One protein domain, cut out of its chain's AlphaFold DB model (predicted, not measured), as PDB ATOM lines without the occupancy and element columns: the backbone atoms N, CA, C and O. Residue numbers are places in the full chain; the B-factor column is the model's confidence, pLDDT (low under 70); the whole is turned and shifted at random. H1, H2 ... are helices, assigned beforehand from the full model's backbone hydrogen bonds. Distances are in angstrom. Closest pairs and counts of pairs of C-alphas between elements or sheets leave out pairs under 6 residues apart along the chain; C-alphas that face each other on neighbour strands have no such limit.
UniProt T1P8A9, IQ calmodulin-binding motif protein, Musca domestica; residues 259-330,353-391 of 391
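Overview. This is residues 259 to 330 and 353 to 391 of the 391 residues of the protein "IQ calmodulin-binding motif protein" of Musca domestica (UniProt T1P8A9). Four helices, H1, H2, H4 and H5, form an up-and-down bundle, each running against the one before it in the chain, and H3 lies steeply across one end, where H2 and H5 finish. H4, the longest helix, makes one side of the bundle, and the unnamed residues 353 to 374 swing away as a wide loop with Val 364 near its tip. The printed part has 111 residues, with five named helices in the order H1 H2 H3 H4 H5 and no named strand; the class is all helix, with 71 residues in the helices. It is compact, with a radius of gyration of the C-alphas of 13.7 A, yet flat in outline, spanning 42 by 40 by 22 A.

Along the chain. Find C-alpha 262 at (-4.285, -34.937, 112.267); from there H1 runs through residues 262 to 273, 16.3 A long. H2 follows at residues 280 to 292, 18.3 A, and H3 at residues 295 to 305, 15.2 A. Look next at C-alpha 308, at (-5.149, -47.014, 99.419), where H4 begins; it takes residues 308 to 330 and covers 33.9 A. H5 takes residues 375 to 386, 16.7 A, and ends at C-alpha 386, (6.817, -48.074, 110.568).

Arrangement. Start with H1 and H2, a helical hairpin: they touch, closest at the C-alphas of Leu 270 and Phe 281, 5.6 A apart, and run opposite ways at 36 degrees, only just a steep tilt. With residues 267 to 271 alone, H1 also touches H4, at a shallow tilt of 32 degrees, the same way; the closest C-alphas are those of Leu 271 and Thr 317, 5.2 A. H2 touches H5 the same way at a shallow tilt of 20 degrees, closest at the C-alphas of Trp 289 and Ile 382, 5.6 A. H4 and H5 touch, closest at the C-alphas of Val 321 and Val 376, 5.9 A, and run opposite ways at 33 degrees, only just short of steep. H1 and H5 are apart, and so are H2 and H4. H3 touches H2 at a steep tilt of 49 degrees, closest at the C-alphas of Ala 292 and Arg 298, 4.2 A. It touches H5 at residue 386 alone, where the closest C-alphas, of Arg 302 and Leu 386, are 5.6 A apart. H3 and H4 touch only at the corner, and only just, with 3 pairs of C-alphas within 8 A. In H1, H2, H3 and H5 every O i to N i+4 pair is within hydrogen-bond range; in H4, 17 of 19 are.

Size, cuts and confidence. The two C-alphas farthest apart are those of Thr 308 and Val 364, at 42.3 A. Look after Asn 330 for the cut: residues 331 to 352 are not printed, and C-alphas 330 and 353 are 19.6 A apart across it. Of the links that are printed whole, H2 to H3 and H3 to H4 are tight and H1 to H2 is short. The mean pLDDT of the printed part is 90.8, and residue 391, the chain's last, is the one printed residue under 70.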
ATOM      1  N   GLN A 259      -3.194 -36.681 117.490       92.94
ATOM      2  CA  GLN A 259      -4.583 -36.674 117.041       92.94
ATOM      3  C   GLN A 259      -4.691 -37.524 115.777       92.94
ATOM      4  O   GLN A 259      -4.050 -37.207 114.775       92.94
ATOM      5  N   GLU A 260      -5.491 -38.594 115.800       89.94
ATOM      6  CA  GLU A 260      -5.623 -39.506 114.651       89.94
ATOM      7  C   GLU A 260      -6.119 -38.772 113.396       89.94
ATOM      8  O   GLU A 260      -5.551 -38.936 112.317       89.94
ATOM      9  N   GLY A 261      -7.085 -37.857 113.551       87.44
ATOM     10  CA  GLY A 261      -7.550 -36.984 112.465       87.44
ATOM     11  C   GLY A 261      -6.468 -36.043 111.911       87.44
ATOM     12  O   GLY A 261      -6.531 -35.647 110.751       87.44
ATOM     13  N   GLY A 262      -5.429 -35.741 112.697       90.81
ATOM     14  CA  GLY A 262      -4.285 -34.937 112.267       90.81
ATOM     15  C   GLY A 262      -3.327 -35.672 111.322       90.81
ATOM     16  O   GLY A 262      -2.514 -35.022 110.664       90.81
ATOM     17  N   LEU A 263      -3.407 -37.008 111.204       93.88
ATOM     18  CA  LEU A 263      -2.546 -37.784 110.299       93.88
ATOM     19  C   LEU A 263      -2.780 -37.433 108.829       93.88
ATOM     20  O   LEU A 263      -1.816 -37.342 108.067       93.88
ATOM     21  N   VAL A 264      -4.031 -37.151 108.453       93.25
ATOM     22  CA  VAL A 264      -4.385 -36.674 107.107       93.25
ATOM     23  C   VAL A 264      -3.660 -35.366 106.810       93.25
ATOM     24  O   VAL A 264      -2.975 -35.253 105.794       93.25
ATOM     25  N   THR A 265      -3.728 -34.406 107.735       93.62
ATOM     26  CA  THR A 265      -3.037 -33.119 107.609       93.62
ATOM     27  C   THR A 265      -1.523 -33.303 107.516       93.62
ATOM     28  O   THR A 265      -0.887 -32.690 106.661       93.62
ATOM     29  N   ILE A 266      -0.924 -34.171 108.343       94.44
ATOM     30  CA  ILE A 266       0.519 -34.445 108.285       94.44
ATOM     31  C   ILE A 266       0.907 -35.035 106.929       94.44
ATOM     32  O   ILE A 266       1.863 -34.554 106.327       94.44
ATOM     33  N   ALA A 267       0.187 -36.041 106.428       93.00
ATOM     34  CA  ALA A 267       0.500 -36.681 105.151       93.00
ATOM     35  C   ALA A 267       0.363 -35.709 103.970       93.00
ATOM     36  O   ALA A 267       1.259 -35.628 103.129       93.00
ATOM     37  N   GLN A 268      -0.699 -34.899 103.957       91.81
ATOM     38  CA  GLN A 268      -0.882 -33.849 102.956       91.81
ATOM     39  C   GLN A 268       0.245 -32.810 103.006       91.81
ATOM     40  O   GLN A 268       0.747 -32.400 101.959       91.81
ATOM     41  N   MET A 269       0.675 -32.391 104.202       92.44
ATOM     42  CA  MET A 269       1.786 -31.448 104.351       92.44
ATOM     43  C   MET A 269       3.138 -32.074 103.993       92.44
ATOM     44  O   MET A 269       3.967 -31.393 103.393       92.44
ATOM     45  N   LEU A 270       3.367 -33.355 104.292       93.00
ATOM     46  CA  LEU A 270       4.571 -34.066 103.861       93.00
ATOM     47  C   LEU A 270       4.686 -34.057 102.340       93.00
ATOM     48  O   LEU A 270       5.698 -33.591 101.822       93.00
ATOM     49  N   LEU A 271       3.637 -34.476 101.630       92.56
ATOM     50  CA  LEU A 271       3.634 -34.472 100.169       92.56
ATOM     51  C   LEU A 271       3.795 -33.051  99.609       92.56
ATOM     52  O   LEU A 271       4.579 -32.825  98.692       92.56
ATOM     53  N   ARG A 272       3.097 -32.068 100.190       90.50
ATOM     54  CA  ARG A 272       3.098 -30.676  99.713       90.50
ATOM     55  C   ARG A 272       4.448 -29.969  99.866       90.50
ATOM     56  O   ARG A 272       4.725 -29.064  99.081       90.50
ATOM     57  N   TRP A 273       5.242 -30.333 100.873       90.25
ATOM     58  CA  TRP A 273       6.477 -29.627 101.239       90.25
ATOM     59  C   TRP A 273       7.758 -30.449 101.035       90.25
ATOM     60  O   TRP A 273       8.846 -29.945 101.314       90.25
ATOM     61  N   CYS A 274       7.664 -31.688 100.545       90.38
ATOM     62  CA  CYS A 274       8.819 -32.576 100.390       90.38
ATOM     63  C   CYS A 274       9.871 -32.093  99.378       90.38
ATOM     64  O   CYS A 274      11.067 -32.330  99.566       90.38
ATOM     65  N   ASP A 275       9.458 -31.361  98.344       84.56
ATOM     66  CA  ASP A 275      10.330 -30.826  97.297       84.56
ATOM     67  C   ASP A 275      10.843 -29.403  97.606       84.56
ATOM     68  O   ASP A 275      11.760 -28.921  96.945       84.56
ATOM     69  N   LYS A 276      10.311 -28.733  98.639       85.94
ATOM     70  CA  LYS A 276      10.623 -27.329  98.965       85.94
ATOM     71  C   LYS A 276      11.794 -27.193  99.932       85.94
ATOM     72  O   LYS A 276      11.960 -28.001 100.846       85.94
ATOM     73  N   ASP A 277      12.598 -26.142  99.784       79.00
ATOM     74  CA  ASP A 277      13.697 -25.822 100.705       79.00
ATOM     75  C   ASP A 277      13.194 -25.083 101.952       79.00
ATOM     76  O   ASP A 277      13.409 -23.892 102.151       79.00
ATOM     77  N   CYS A 278      12.483 -25.821 102.804       83.19
ATOM     78  CA  CYS A 278      12.026 -25.354 104.106       83.19
ATOM     79  C   CYS A 278      12.098 -26.477 105.150       83.19
ATOM     80  O   CYS A 278      12.140 -27.662 104.819       83.19
ATOM     81  N   GLU A 279      12.078 -26.108 106.428       88.69
ATOM     82  CA  GLU A 279      12.192 -27.070 107.532       88.69
ATOM     83  C   GLU A 279      10.902 -27.857 107.813       88.69
ATOM     84  O   GLU A 279      10.929 -28.793 108.615       88.69
ATOM     85  N   ILE A 280       9.780 -27.505 107.174       93.44
ATOM     86  CA  ILE A 280       8.457 -28.097 107.438       93.44
ATOM     87  C   ILE A 280       8.511 -29.617 107.264       93.44
ATOM     88  O   ILE A 280       8.137 -30.354 108.175       93.44
ATOM     89  N   PHE A 281       9.048 -30.089 106.135       94.94
ATOM     90  CA  PHE A 281       9.131 -31.519 105.839       94.94
ATOM     91  C   PHE A 281       9.927 -32.284 106.906       94.94
ATOM     92  O   PHE A 281       9.423 -33.238 107.494       94.94
ATOM     93  N   ASN A 282      11.138 -31.824 107.239       94.75
ATOM     94  CA  ASN A 282      11.975 -32.489 108.242       94.75
ATOM     95  C   ASN A 282      11.360 -32.409 109.653       94.75
ATOM     96  O   ASN A 282      11.521 -33.339 110.445       94.75
ATOM     97  N   THR A 283      10.634 -31.333 109.971       96.44
ATOM     98  CA  THR A 283       9.903 -31.172 111.241       96.44
ATOM     99  C   THR A 283       8.783 -32.203 111.360       96.44
ATOM    100  O   THR A 283       8.706 -32.907 112.365       96.44
ATOM    101  N   LEU A 284       7.972 -32.361 110.312       96.50
ATOM    102  CA  LEU A 284       6.896 -33.355 110.247       96.50
ATOM    103  C   LEU A 284       7.424 -34.788 110.262       96.50
ATOM    104  O   LEU A 284       6.886 -35.640 110.969       96.50
ATOM    105  N   CYS A 285       8.520 -35.038 109.550       96.81
ATOM    106  CA  CYS A 285       9.216 -36.312 109.605       96.81
ATOM    107  C   CYS A 285       9.685 -36.634 111.033       96.81
ATOM    108  O   CYS A 285       9.440 -37.721 111.556       96.81
ATOM    109  N   THR A 286      10.301 -35.661 111.708       97.31
ATOM    110  CA  THR A 286      10.736 -35.819 113.103       97.31
ATOM    111  C   THR A 286       9.549 -36.072 114.039       97.31
ATOM    112  O   THR A 286       9.647 -36.902 114.940       97.31
ATOM    113  N   LEU A 287       8.415 -35.406 113.808       97.12
ATOM    114  CA  LEU A 287       7.189 -35.580 114.586       97.12
ATOM    115  C   LEU A 287       6.624 -37.004 114.460       97.12
ATOM    116  O   LEU A 287       6.364 -37.651 115.477       97.12
ATOM    117  N   ILE A 288       6.481 -37.516 113.231       96.69
ATOM    118  CA  ILE A 288       6.040 -38.900 112.986       96.69
ATOM    119  C   ILE A 288       7.005 -39.890 113.628       96.69
ATOM    120  O   ILE A 288       6.572 -40.831 114.293       96.69
ATOM    121  N   TRP A 289       8.309 -39.659 113.469       97.12
ATOM    122  CA  TRP A 289       9.337 -40.507 114.056       97.12
ATOM    123  C   TRP A 289       9.205 -40.583 115.583       97.12
ATOM    124  O   TRP A 289       9.167 -41.685 116.124       97.12
ATOM    125  N   ILE A 290       9.019 -39.448 116.273       96.06
ATOM    126  CA  ILE A 290       8.772 -39.406 117.726       96.06
ATOM    127  C   ILE A 290       7.510 -40.185 118.097       96.06
ATOM    128  O   ILE A 290       7.546 -41.008 119.014       96.06
ATOM    129  N   PHE A 291       6.397 -39.987 117.387       95.75
ATOM    130  CA  PHE A 291       5.171 -40.733 117.670       95.75
ATOM    131  C   PHE A 291       5.341 -42.242 117.477       95.75
ATOM    132  O   PHE A 291       4.828 -43.019 118.285       95.75
ATOM    133  N   ALA A 292       6.123 -42.662 116.483       95.69
ATOM    134  CA  ALA A 292       6.403 -44.063 116.201       95.69
ATOM    135  C   ALA A 292       7.228 -44.764 117.301       95.69
ATOM    136  O   ALA A 292       7.287 -45.996 117.330       95.69
ATOM    137  N   HIS A 293       7.831 -44.044 118.256       94.12
ATOM    138  CA  HIS A 293       8.444 -44.689 119.422       94.12
ATOM    139  C   HIS A 293       7.411 -45.369 120.334       94.12
ATOM    140  O   HIS A 293       7.721 -46.411 120.910       94.12
ATOM    141  N   CYS A 294       6.167 -44.882 120.379       94.00
ATOM    142  CA  CYS A 294       5.072 -45.565 121.067       94.00
ATOM    143  C   CYS A 294       4.465 -46.663 120.168       94.00
ATOM    144  O   CYS A 294       4.052 -46.357 119.047       94.00
ATOM    145  N   PRO A 295       4.364 -47.930 120.620       94.44
ATOM    146  CA  PRO A 295       3.879 -49.035 119.785       94.44
ATOM    147  C   PRO A 295       2.418 -48.863 119.341       94.44
ATOM    148  O   PRO A 295       2.087 -49.207 118.210       94.44
ATOM    149  N   VAL A 296       1.562 -48.285 120.193       94.31
ATOM    150  CA  VAL A 296       0.148 -48.023 119.865       94.31
ATOM    151  C   VAL A 296       0.045 -46.988 118.744       94.31
ATOM    152  O   VAL A 296      -0.556 -47.258 117.708       94.31
ATOM    153  N   LYS A 297       0.713 -45.839 118.903       94.81
ATOM    154  CA  LYS A 297       0.733 -44.768 117.894       94.81
ATOM    155  C   LYS A 297       1.371 -45.229 116.586       94.81
ATOM    156  O   LYS A 297       0.858 -44.922 115.520       94.81
ATOM    157  N   ARG A 298       2.457 -46.008 116.659       96.12
ATOM    158  CA  ARG A 298       3.121 -46.602 115.489       96.12
ATOM    159  C   ARG A 298       2.163 -47.450 114.663       96.12
ATOM    160  O   ARG A 298       2.162 -47.313 113.447       96.12
ATOM    161  N   ARG A 299       1.357 -48.297 115.315       96.19
ATOM    162  CA  ARG A 299       0.356 -49.126 114.637       96.19
ATOM    163  C   ARG A 299      -0.666 -48.253 113.912       96.19
ATOM    164  O   ARG A 299      -0.840 -48.429 112.719       96.19
ATOM    165  N   ILE A 300      -1.227 -47.256 114.594       95.81
ATOM    166  CA  ILE A 300      -2.206 -46.324 114.009       95.81
ATOM    167  C   ILE A 300      -1.618 -45.574 112.801       95.81
ATOM    168  O   ILE A 300      -2.244 -45.507 111.748       95.81
ATOM    169  N   ILE A 301      -0.396 -45.042 112.928       96.06
ATOM    170  CA  ILE A 301       0.287 -44.332 111.834       96.06
ATOM    171  C   ILE A 301       0.533 -45.268 110.651       96.06
ATOM    172  O   ILE A 301       0.296 -44.878 109.512       96.06
ATOM    173  N   ARG A 302       1.019 -46.485 110.914       95.69
ATOM    174  CA  ARG A 302       1.277 -47.482 109.876       95.69
ATOM    175  C   ARG A 302      -0.013 -47.830 109.147       95.69
ATOM    176  O   ARG A 302      -0.048 -47.700 107.932       95.69
ATOM    177  N   ASP A 303      -1.054 -48.200 109.889       94.44
ATOM    178  CA  ASP A 303      -2.340 -48.616 109.332       94.44
ATOM    179  C   ASP A 303      -2.939 -47.489 108.463       94.44
ATOM    180  O   ASP A 303      -3.409 -47.753 107.357       94.44
ATOM    181  N   PHE A 304      -2.807 -46.223 108.891       94.81
ATOM    182  CA  PHE A 304      -3.160 -45.051 108.084       94.81
ATOM    183  C   PHE A 304      -2.308 -44.922 106.811       94.81
ATOM    184  O   PHE A 304      -2.859 -44.780 105.723       94.81
ATOM    185  N   MET A 305      -0.976 -44.985 106.915       92.81
ATOM    186  CA  MET A 305      -0.068 -44.815 105.770       92.81
ATOM    187  C   MET A 305      -0.145 -45.954 104.743       92.81
ATOM    188  O   MET A 305       0.261 -45.761 103.599       92.81
ATOM    189  N   THR A 306      -0.680 -47.114 105.129       93.19
ATOM    190  CA  THR A 306      -0.932 -48.255 104.235       93.19
ATOM    191  C   THR A 306      -2.318 -48.254 103.590       93.19
ATOM    192  O   THR A 306      -2.606 -49.140 102.790       93.19
ATOM    193  N   THR A 307      -3.186 -47.288 103.910       93.62
ATOM    194  CA  THR A 307      -4.472 -47.138 103.206       93.62
ATOM    195  C   THR A 307      -4.257 -46.820 101.726       93.62
ATOM    196  O   THR A 307      -3.237 -46.240 101.350       93.62
ATOM    197  N   THR A 308      -5.228 -47.172 100.881       85.38
ATOM    198  CA  THR A 308      -5.149 -47.014  99.419       85.38
ATOM    199  C   THR A 308      -4.828 -45.576  98.990       85.38
ATOM    200  O   THR A 308      -4.012 -45.370  98.095       85.38
ATOM    201  N   ASP A 309      -5.390 -44.581  99.678       81.75
ATOM    202  CA  ASP A 309      -5.155 -43.164  99.370       81.75
ATOM    203  C   ASP A 309      -3.798 -42.675  99.904       81.75
ATOM    204  O   ASP A 309      -3.085 -41.910  99.248       81.75
ATOM    205  N   ALA A 310      -3.405 -43.127 101.099       88.81
ATOM    206  CA  ALA A 310      -2.164 -42.685 101.722       88.81
ATOM    207  C   ALA A 310      -0.929 -43.326 101.091       88.81
ATOM    208  O   ALA A 310       0.078 -42.641 100.923       88.81
ATOM    209  N   ILE A 311      -0.995 -44.596 100.679       89.50
ATOM    210  CA  ILE A 311       0.162 -45.301 100.115       89.50
ATOM    211  C   ILE A 311       0.657 -44.631  98.827       89.50
ATOM    212  O   ILE A 311       1.866 -44.556  98.593       89.50
ATOM    213  N   TYR A 312      -0.257 -44.058  98.033       89.44
ATOM    214  CA  TYR A 312       0.094 -43.229  96.882       89.44
ATOM    215  C   TYR A 312       0.870 -41.975  97.309       89.44
ATOM    216  O   TYR A 312       1.948 -41.709  96.774       89.44
ATOM    217  N   MET A 313       0.385 -41.242  98.320       89.81
ATOM    218  CA  MET A 313       1.084 -40.062  98.846       89.81
ATOM    219  C   MET A 313       2.481 -40.411  99.368       89.81
ATOM    220  O   MET A 313       3.430 -39.658  99.142       89.81
ATOM    221  N   VAL A 314       2.633 -41.551 100.048       92.25
ATOM    222  CA  VAL A 314       3.921 -41.994 100.598       92.25
ATOM    223  C   VAL A 314       4.905 -42.358  99.474       92.25
ATOM    224  O   VAL A 314       6.060 -41.924  99.519       92.25
ATOM    225  N   ARG A 315       4.456 -43.076  98.433       91.62
ATOM    226  CA  ARG A 315       5.254 -43.382  97.227       91.62
ATOM    227  C   ARG A 315       5.722 -42.118  96.511       91.62
ATOM    228  O   ARG A 315       6.916 -41.969  96.243       91.62
ATOM    229  N   GLU A 316       4.807 -41.185  96.255       93.00
ATOM    230  CA  GLU A 316       5.139 -39.943  95.553       93.00
ATOM    231  C   GLU A 316       6.078 -39.059  96.389       93.00
ATOM    232  O   GLU A 316       7.050 -38.511  95.867       93.00
ATOM    233  N   THR A 317       5.882 -39.013  97.712       93.00
ATOM    234  CA  THR A 317       6.803 -38.333  98.638       93.00
ATOM    235  C   THR A 317       8.214 -38.926  98.551       93.00
ATOM    236  O   THR A 317       9.176 -38.175  98.389       93.00
ATOM    237  N   LYS A 318       8.365 -40.262  98.579       92.25
ATOM    238  CA  LYS A 318       9.677 -40.933  98.455       92.25
ATOM    239  C   LYS A 318      10.389 -40.535  97.160       92.25
ATOM    240  O   LYS A 318      11.562 -40.156  97.175       92.25
ATOM    241  N   LYS A 319       9.657 -40.562  96.043       93.12
ATOM    242  CA  LYS A 319      10.159 -40.194  94.713       93.12
ATOM    243  C   LYS A 319      10.616 -38.733  94.650       93.12
ATOM    244  O   LYS A 319      11.718 -38.460  94.167       93.12
ATOM    245  N   LEU A 320       9.806 -37.798  95.148       92.50
ATOM    246  CA  LEU A 320      10.110 -36.363  95.128       92.50
ATOM    247  C   LEU A 320      11.313 -36.010  96.016       92.50
ATOM    248  O   LEU A 320      12.185 -35.250  95.591       92.50
ATOM    249  N   VAL A 321      11.416 -36.612  97.204       90.94
ATOM    250  CA  VAL A 321      12.552 -36.410  98.119       90.94
ATOM    251  C   VAL A 321      13.855 -36.938  97.511       90.94
ATOM    252  O   VAL A 321      14.870 -36.239  97.528       90.94
ATOM    253  N   ALA A 322      13.832 -38.130  96.905       89.44
ATOM    254  CA  ALA A 322      14.996 -38.696  96.223       89.44
ATOM    255  C   ALA A 322      15.427 -37.847  95.015       89.44
ATOM    256  O   ALA A 322      16.620 -37.609  94.808       89.44
ATOM    257  N   ARG A 323      14.464 -37.341  94.231       89.25
ATOM    258  CA  ARG A 323      14.730 -36.420  93.117       89.25
ATOM    259  C   ARG A 323      15.396 -35.134  93.607       89.25
ATOM    260  O   ARG A 323      16.405 -34.731  93.031       89.25
ATOM    261  N   LYS A 324      14.872 -34.517  94.670       87.00
ATOM    262  CA  LYS A 324      15.433 -33.298  95.274       87.00
ATOM    263  C   LYS A 324      16.887 -33.497  95.703       87.00
ATOM    264  O   LYS A 324      17.726 -32.647  95.420       87.00
ATOM    265  N   GLU A 325      17.199 -34.617  96.348       85.94
ATOM    266  CA  GLU A 325      18.568 -34.909  96.783       85.94
ATOM    267  C   GLU A 325      19.520 -35.100  95.595       85.94
ATOM    268  O   GLU A 325      20.599 -34.509  95.579       85.94
ATOM    269  N   LYS A 326      19.101 -35.837  94.554       86.56
ATOM    270  CA  LYS A 326      19.880 -35.967  93.308       86.56
ATOM    271  C   LYS A 326      20.141 -34.606  92.660       86.56
ATOM    272  O   LYS A 326      21.264 -34.327  92.253       86.56
ATOM    273  N   MET A 327      19.136 -33.726  92.616       83.44
ATOM    274  CA  MET A 327      19.305 -32.363  92.098       83.44
ATOM    275  C   MET A 327      20.306 -31.556  92.943       83.44
ATOM    276  O   MET A 327      21.180 -30.905  92.376       83.44
ATOM    277  N   LYS A 328      20.264 -31.657  94.280       82.25
ATOM    278  CA  LYS A 328      21.252 -31.008  95.167       82.25
ATOM    279  C   LYS A 328      22.675 -31.534  94.974       82.25
ATOM    280  O   LYS A 328      23.621 -30.754  95.062       82.25
ATOM    281  N   GLN A 329      22.839 -32.828  94.712       80.75
ATOM    282  CA  GLN A 329      24.145 -33.430  94.420       80.75
ATOM    283  C   GLN A 329      24.686 -32.984  93.057       80.75
ATOM    284  O   GLN A 329      25.873 -32.693  92.941       80.75
ATOM    285  N   ASN A 330      23.815 -32.845  92.052       78.12
ATOM    286  CA  ASN A 330      24.196 -32.374  90.719       78.12
ATOM    287  C   ASN A 330      24.650 -30.906  90.720       78.12
ATOM    288  O   ASN A 330      25.616 -30.578  90.042       78.12
ATOM    289  N   ARG A 353      23.237 -38.047 108.458       88.31
ATOM    290  CA  ARG A 353      22.587 -39.228 109.050       88.31
ATOM    291  C   ARG A 353      22.388 -39.134 110.572       88.31
ATOM    292  O   ARG A 353      22.146 -40.144 111.226       88.31
ATOM    293  N   ALA A 354      22.525 -37.954 111.175       89.69
ATOM    294  CA  ALA A 354      22.323 -37.789 112.613       89.69
ATOM    295  C   ALA A 354      20.832 -37.877 112.995       89.69
ATOM    296  O   ALA A 354      19.979 -37.225 112.387       89.69
ATOM    297  N   LEU A 355      20.526 -38.656 114.040       93.19
ATOM    298  CA  LEU A 355      19.174 -38.780 114.588       93.19
ATOM    299  C   LEU A 355      18.824 -37.592 115.508       93.19
ATOM    300  O   LEU A 355      19.649 -37.214 116.348       93.19
ATOM    301  N   PRO A 356      17.599 -37.042 115.422       93.62
ATOM    302  CA  PRO A 356      17.139 -35.992 116.328       93.62
ATOM    303  C   PRO A 356      16.994 -36.454 117.782       93.62
ATOM    304  O   PRO A 356      16.904 -37.647 118.081       93.62
ATOM    305  N   SER A 357      16.919 -35.497 118.710       90.06
ATOM    306  CA  SER A 357      16.574 -35.802 120.106       90.06
ATOM    307  C   SER A 357      15.116 -36.263 120.240       90.06
ATOM    308  O   SER A 357      14.211 -35.665 119.644       90.06
ATOM    309  N   LEU A 358      14.893 -37.296 121.060       91.62
ATOM    310  CA  LEU A 358      13.562 -37.710 121.523       91.62
ATOM    311  C   LEU A 358      13.054 -36.816 122.655       91.62
ATOM    312  O   LEU A 358      11.856 -36.584 122.765       91.62
ATOM    313  N   GLU A 359      13.974 -36.295 123.462       90.56
ATOM    314  CA  GLU A 359      13.670 -35.449 124.611       90.56
ATOM    315  C   GLU A 359      13.713 -33.960 124.236       90.56
ATOM    316  O   GLU A 359      14.399 -33.590 123.269       90.56
ATOM    317  N   PRO A 360      13.013 -33.088 124.988       90.94
ATOM    318  CA  PRO A 360      13.055 -31.648 124.775       90.94
ATOM    319  C   PRO A 360      14.470 -31.105 124.976       90.94
ATOM    320  O   PRO A 360      15.153 -31.446 125.939       90.94
ATOM    321  N   ASP A 361      14.896 -30.210 124.090       89.19
ATOM    322  CA  ASP A 361      16.220 -29.589 124.165       89.19
ATOM    323  C   ASP A 361      16.247 -28.299 125.005       89.19
ATOM    324  O   ASP A 361      17.310 -27.726 125.260       89.19
ATOM    325  N   TYR A 362      15.072 -27.820 125.421       90.94
ATOM    326  CA  TYR A 362      14.859 -26.574 126.160       90.94
ATOM    327  C   TYR A 362      15.466 -25.326 125.490       90.94
ATOM    328  O   TYR A 362      15.615 -24.286 126.126       90.94
ATOM    329  N   GLY A 363      15.837 -25.414 124.207       85.56
ATOM    330  CA  GLY A 363      16.600 -24.392 123.486       85.56
ATOM    331  C   GLY A 363      18.066 -24.235 123.922       85.56
ATOM    332  O   GLY A 363      18.759 -23.360 123.401       85.56
ATOM    333  N   VAL A 364      18.553 -25.062 124.854       85.00
ATOM    334  CA  VAL A 364      19.900 -24.945 125.448       85.00
ATOM    335  C   VAL A 364      20.758 -26.176 125.162       85.00
ATOM    336  O   VAL A 364      21.964 -26.049 124.959       85.00
ATOM    337  N   ILE A 365      20.152 -27.361 125.101       83.06
ATOM    338  CA  ILE A 365      20.847 -28.622 124.846       83.06
ATOM    339  C   ILE A 365      21.099 -28.741 123.340       83.06
ATOM    340  O   ILE A 365      20.164 -28.743 122.547       83.06
ATOM    341  N   ARG A 366      22.364 -28.846 122.922       81.69
ATOM    342  CA  ARG A 366      22.744 -28.913 121.497       81.69
ATOM    343  C   ARG A 366      23.531 -30.178 121.160       81.69
ATOM    344  O   ARG A 366      24.377 -30.176 120.290       81.69
ATOM    345  N   ASN A 367      23.276 -31.283 121.853       86.31
ATOM    346  CA  ASN A 367      24.064 -32.507 121.652       86.31
ATOM    347  C   ASN A 367      23.593 -33.322 120.435       86.31
ATOM    348  O   ASN A 367      24.323 -34.170 119.931       86.31
ATOM    349  N   LYS A 368      22.357 -33.091 119.985       88.56
ATOM    350  CA  LYS A 368      21.715 -33.747 118.842       88.56
ATOM    351  C   LYS A 368      20.988 -32.694 118.007       88.56
ATOM    352  O   LYS A 368      20.592 -31.665 118.565       88.56
ATOM    353  N   PRO A 369      20.768 -32.934 116.705       91.25
ATOM    354  CA  PRO A 369      20.020 -31.998 115.882       91.25
ATOM    355  C   PRO A 369      18.556 -31.891 116.341       91.25
ATOM    356  O   PRO A 369      17.956 -32.846 116.842       91.25
ATOM    357  N   TYR A 370      17.972 -30.701 116.171       91.06
ATOM    358  CA  TYR A 370      16.585 -30.419 116.557       91.06
ATOM    359  C   TYR A 370      15.568 -31.139 115.657       91.06
ATOM    360  O   TYR A 370      14.527 -31.583 116.132       91.06
ATOM    361  N   THR A 371      15.870 -31.301 114.374       94.19
ATOM    362  CA  THR A 371      15.099 -32.073 113.387       94.19
ATOM    363  C   THR A 371      16.072 -32.855 112.515       94.19
ATOM    364  O   THR A 371      17.282 -32.637 112.584       94.19
ATOM    365  N   PHE A 372      15.575 -33.795 111.709       94.00
ATOM    366  CA  PHE A 372      16.429 -34.454 110.724       94.00
ATOM    367  C   PHE A 372      17.079 -33.425 109.789       94.00
ATOM    368  O   PHE A 372      16.455 -32.434 109.409       94.00
ATOM    369  N   ILE A 373      18.325 -33.680 109.397       89.50
ATOM    370  CA  ILE A 373      19.082 -32.784 108.512       89.50
ATOM    371  C   ILE A 373      18.813 -33.152 107.053       89.50
ATOM    372  O   ILE A 373      18.400 -32.304 106.264       89.50
ATOM    373  N   SER A 374      18.988 -34.427 106.699       90.75
ATOM    374  CA  SER A 374      18.656 -34.937 105.366       90.75
ATOM    375  C   SER A 374      17.189 -35.351 105.293       90.75
ATOM    376  O   SER A 374      16.732 -36.172 106.085       90.75
ATOM    377  N   SER A 375      16.466 -34.815 104.306       92.06
ATOM    378  CA  SER A 375      15.071 -35.176 104.028       92.06
ATOM    379  C   SER A 375      14.929 -36.633 103.578       92.06
ATOM    380  O   SER A 375      13.978 -37.294 103.987       92.06
ATOM    381  N   VAL A 376      15.892 -37.151 102.803       91.75
ATOM    382  CA  VAL A 376      15.927 -38.568 102.386       91.75
ATOM    383  C   VAL A 376      16.065 -39.459 103.610       91.75
ATOM    384  O   VAL A 376      15.207 -40.295 103.871       91.75
ATOM    385  N   TYR A 377      17.092 -39.199 104.423       93.38
ATOM    386  CA  TYR A 377      17.334 -39.974 105.633       93.38
ATOM    387  C   TYR A 377      16.156 -39.900 106.613       93.38
ATOM    388  O   TYR A 377      15.795 -40.910 107.214       93.38
ATOM    389  N   ALA A 378      15.525 -38.728 106.750       94.31
ATOM    390  CA  ALA A 378      14.340 -38.545 107.581       94.31
ATOM    391  C   ALA A 378      13.202 -39.478 107.154       94.31
ATOM    392  O   ALA A 378      12.619 -40.167 107.990       94.31
ATOM    393  N   PHE A 379      12.899 -39.500 105.855       94.69
ATOM    394  CA  PHE A 379      11.780 -40.265 105.322       94.69
ATOM    395  C   PHE A 379      12.056 -41.770 105.353       94.69
ATOM    396  O   PHE A 379      11.222 -42.526 105.844       94.69
ATOM    397  N   ASP A 380      13.255 -42.202 104.953       93.62
ATOM    398  CA  ASP A 380      13.653 -43.614 105.010       93.62
ATOM    399  C   ASP A 380      13.633 -44.152 106.447       93.62
ATOM    400  O   ASP A 380      13.140 -45.252 106.703       93.62
ATOM    401  N   THR A 381      14.088 -43.350 107.416       94.94
ATOM    402  CA  THR A 381      14.057 -43.728 108.837       94.94
ATOM    403  C   THR A 381      12.624 -43.915 109.341       94.94
ATOM    404  O   THR A 381      12.371 -44.805 110.156       94.94
ATOM    405  N   ILE A 382      11.670 -43.105 108.871       95.88
ATOM    406  CA  ILE A 382      10.249 -43.249 109.219       95.88
ATOM    407  C   ILE A 382       9.675 -44.525 108.625       95.88
ATOM    408  O   ILE A 382       9.053 -45.290 109.359       95.88
ATOM    409  N   LEU A 383       9.900 -44.773 107.333       94.38
ATOM    410  CA  LEU A 383       9.402 -45.972 106.657       94.38
ATOM    411  C   LEU A 383       9.929 -47.239 107.327       94.38
ATOM    412  O   LEU A 383       9.143 -48.119 107.680       94.38
ATOM    413  N   TYR A 384      11.230 -47.268 107.622       94.62
ATOM    414  CA  TYR A 384      11.851 -48.350 108.377       94.62
ATOM    415  C   TYR A 384      11.216 -48.517 109.765       94.62
ATOM    416  O   TYR A 384      10.862 -49.622 110.169       94.62
ATOM    417  N   LYS A 385      11.002 -47.418 110.503       93.94
ATOM    418  CA  LYS A 385      10.398 -47.462 111.844       93.94
ATOM    419  C   LYS A 385       8.945 -47.944 111.831       93.94
ATOM    420  O   LYS A 385       8.505 -48.546 112.814       93.94
ATOM    421  N   LEU A 386       8.204 -47.654 110.763       93.75
ATOM    422  CA  LEU A 386       6.817 -48.074 110.568       93.75
ATOM    423  C   LEU A 386       6.698 -49.484 109.967       93.75
ATOM    424  O   LEU A 386       5.616 -50.063 110.043       93.75
ATOM    425  N   GLY A 387       7.784 -50.044 109.423       91.19
ATOM    426  CA  GLY A 387       7.775 -51.329 108.721       91.19
ATOM    427  C   GLY A 387       6.996 -51.268 107.406       91.19
ATOM    428  O   GLY A 387       6.213 -52.168 107.124       91.19
ATOM    429  N   ILE A 388       7.133 -50.166 106.662       90.00
ATOM    430  CA  ILE A 388       6.473 -49.969 105.366       90.00
ATOM    431  C   ILE A 388       7.513 -50.159 104.265       90.00
ATOM    432  O   ILE A 388       8.355 -49.284 104.048       90.00
ATOM    433  N   ASP A 389       7.410 -51.272 103.544       83.00
ATOM    434  CA  ASP A 389       8.233 -51.530 102.367       83.00
ATOM    435  C   ASP A 389       7.594 -50.906 101.129       83.00
ATOM    436  O   ASP A 389       6.479 -51.231 100.717       83.00
ATOM    437  N   ILE A 390       8.322 -49.959 100.545       75.69
ATOM    438  CA  ILE A 390       7.937 -49.273  99.317       75.69
ATOM    439  C   ILE A 390       8.988 -49.634  98.286       75.69
ATOM    440  O   ILE A 390      10.052 -49.000  98.249       75.69
ATOM    441  N   PHE A 391       8.680 -50.694  97.541       58.81
ATOM    442  CA  PHE A 391       9.386 -51.098  96.334       58.81
ATOM    443  C   PHE A 391       9.165 -50.070  95.226       58.81
ATOM    444  O   PHE A 391       7.997 -49.632  95.056       58.81
TER     445      PHE A 391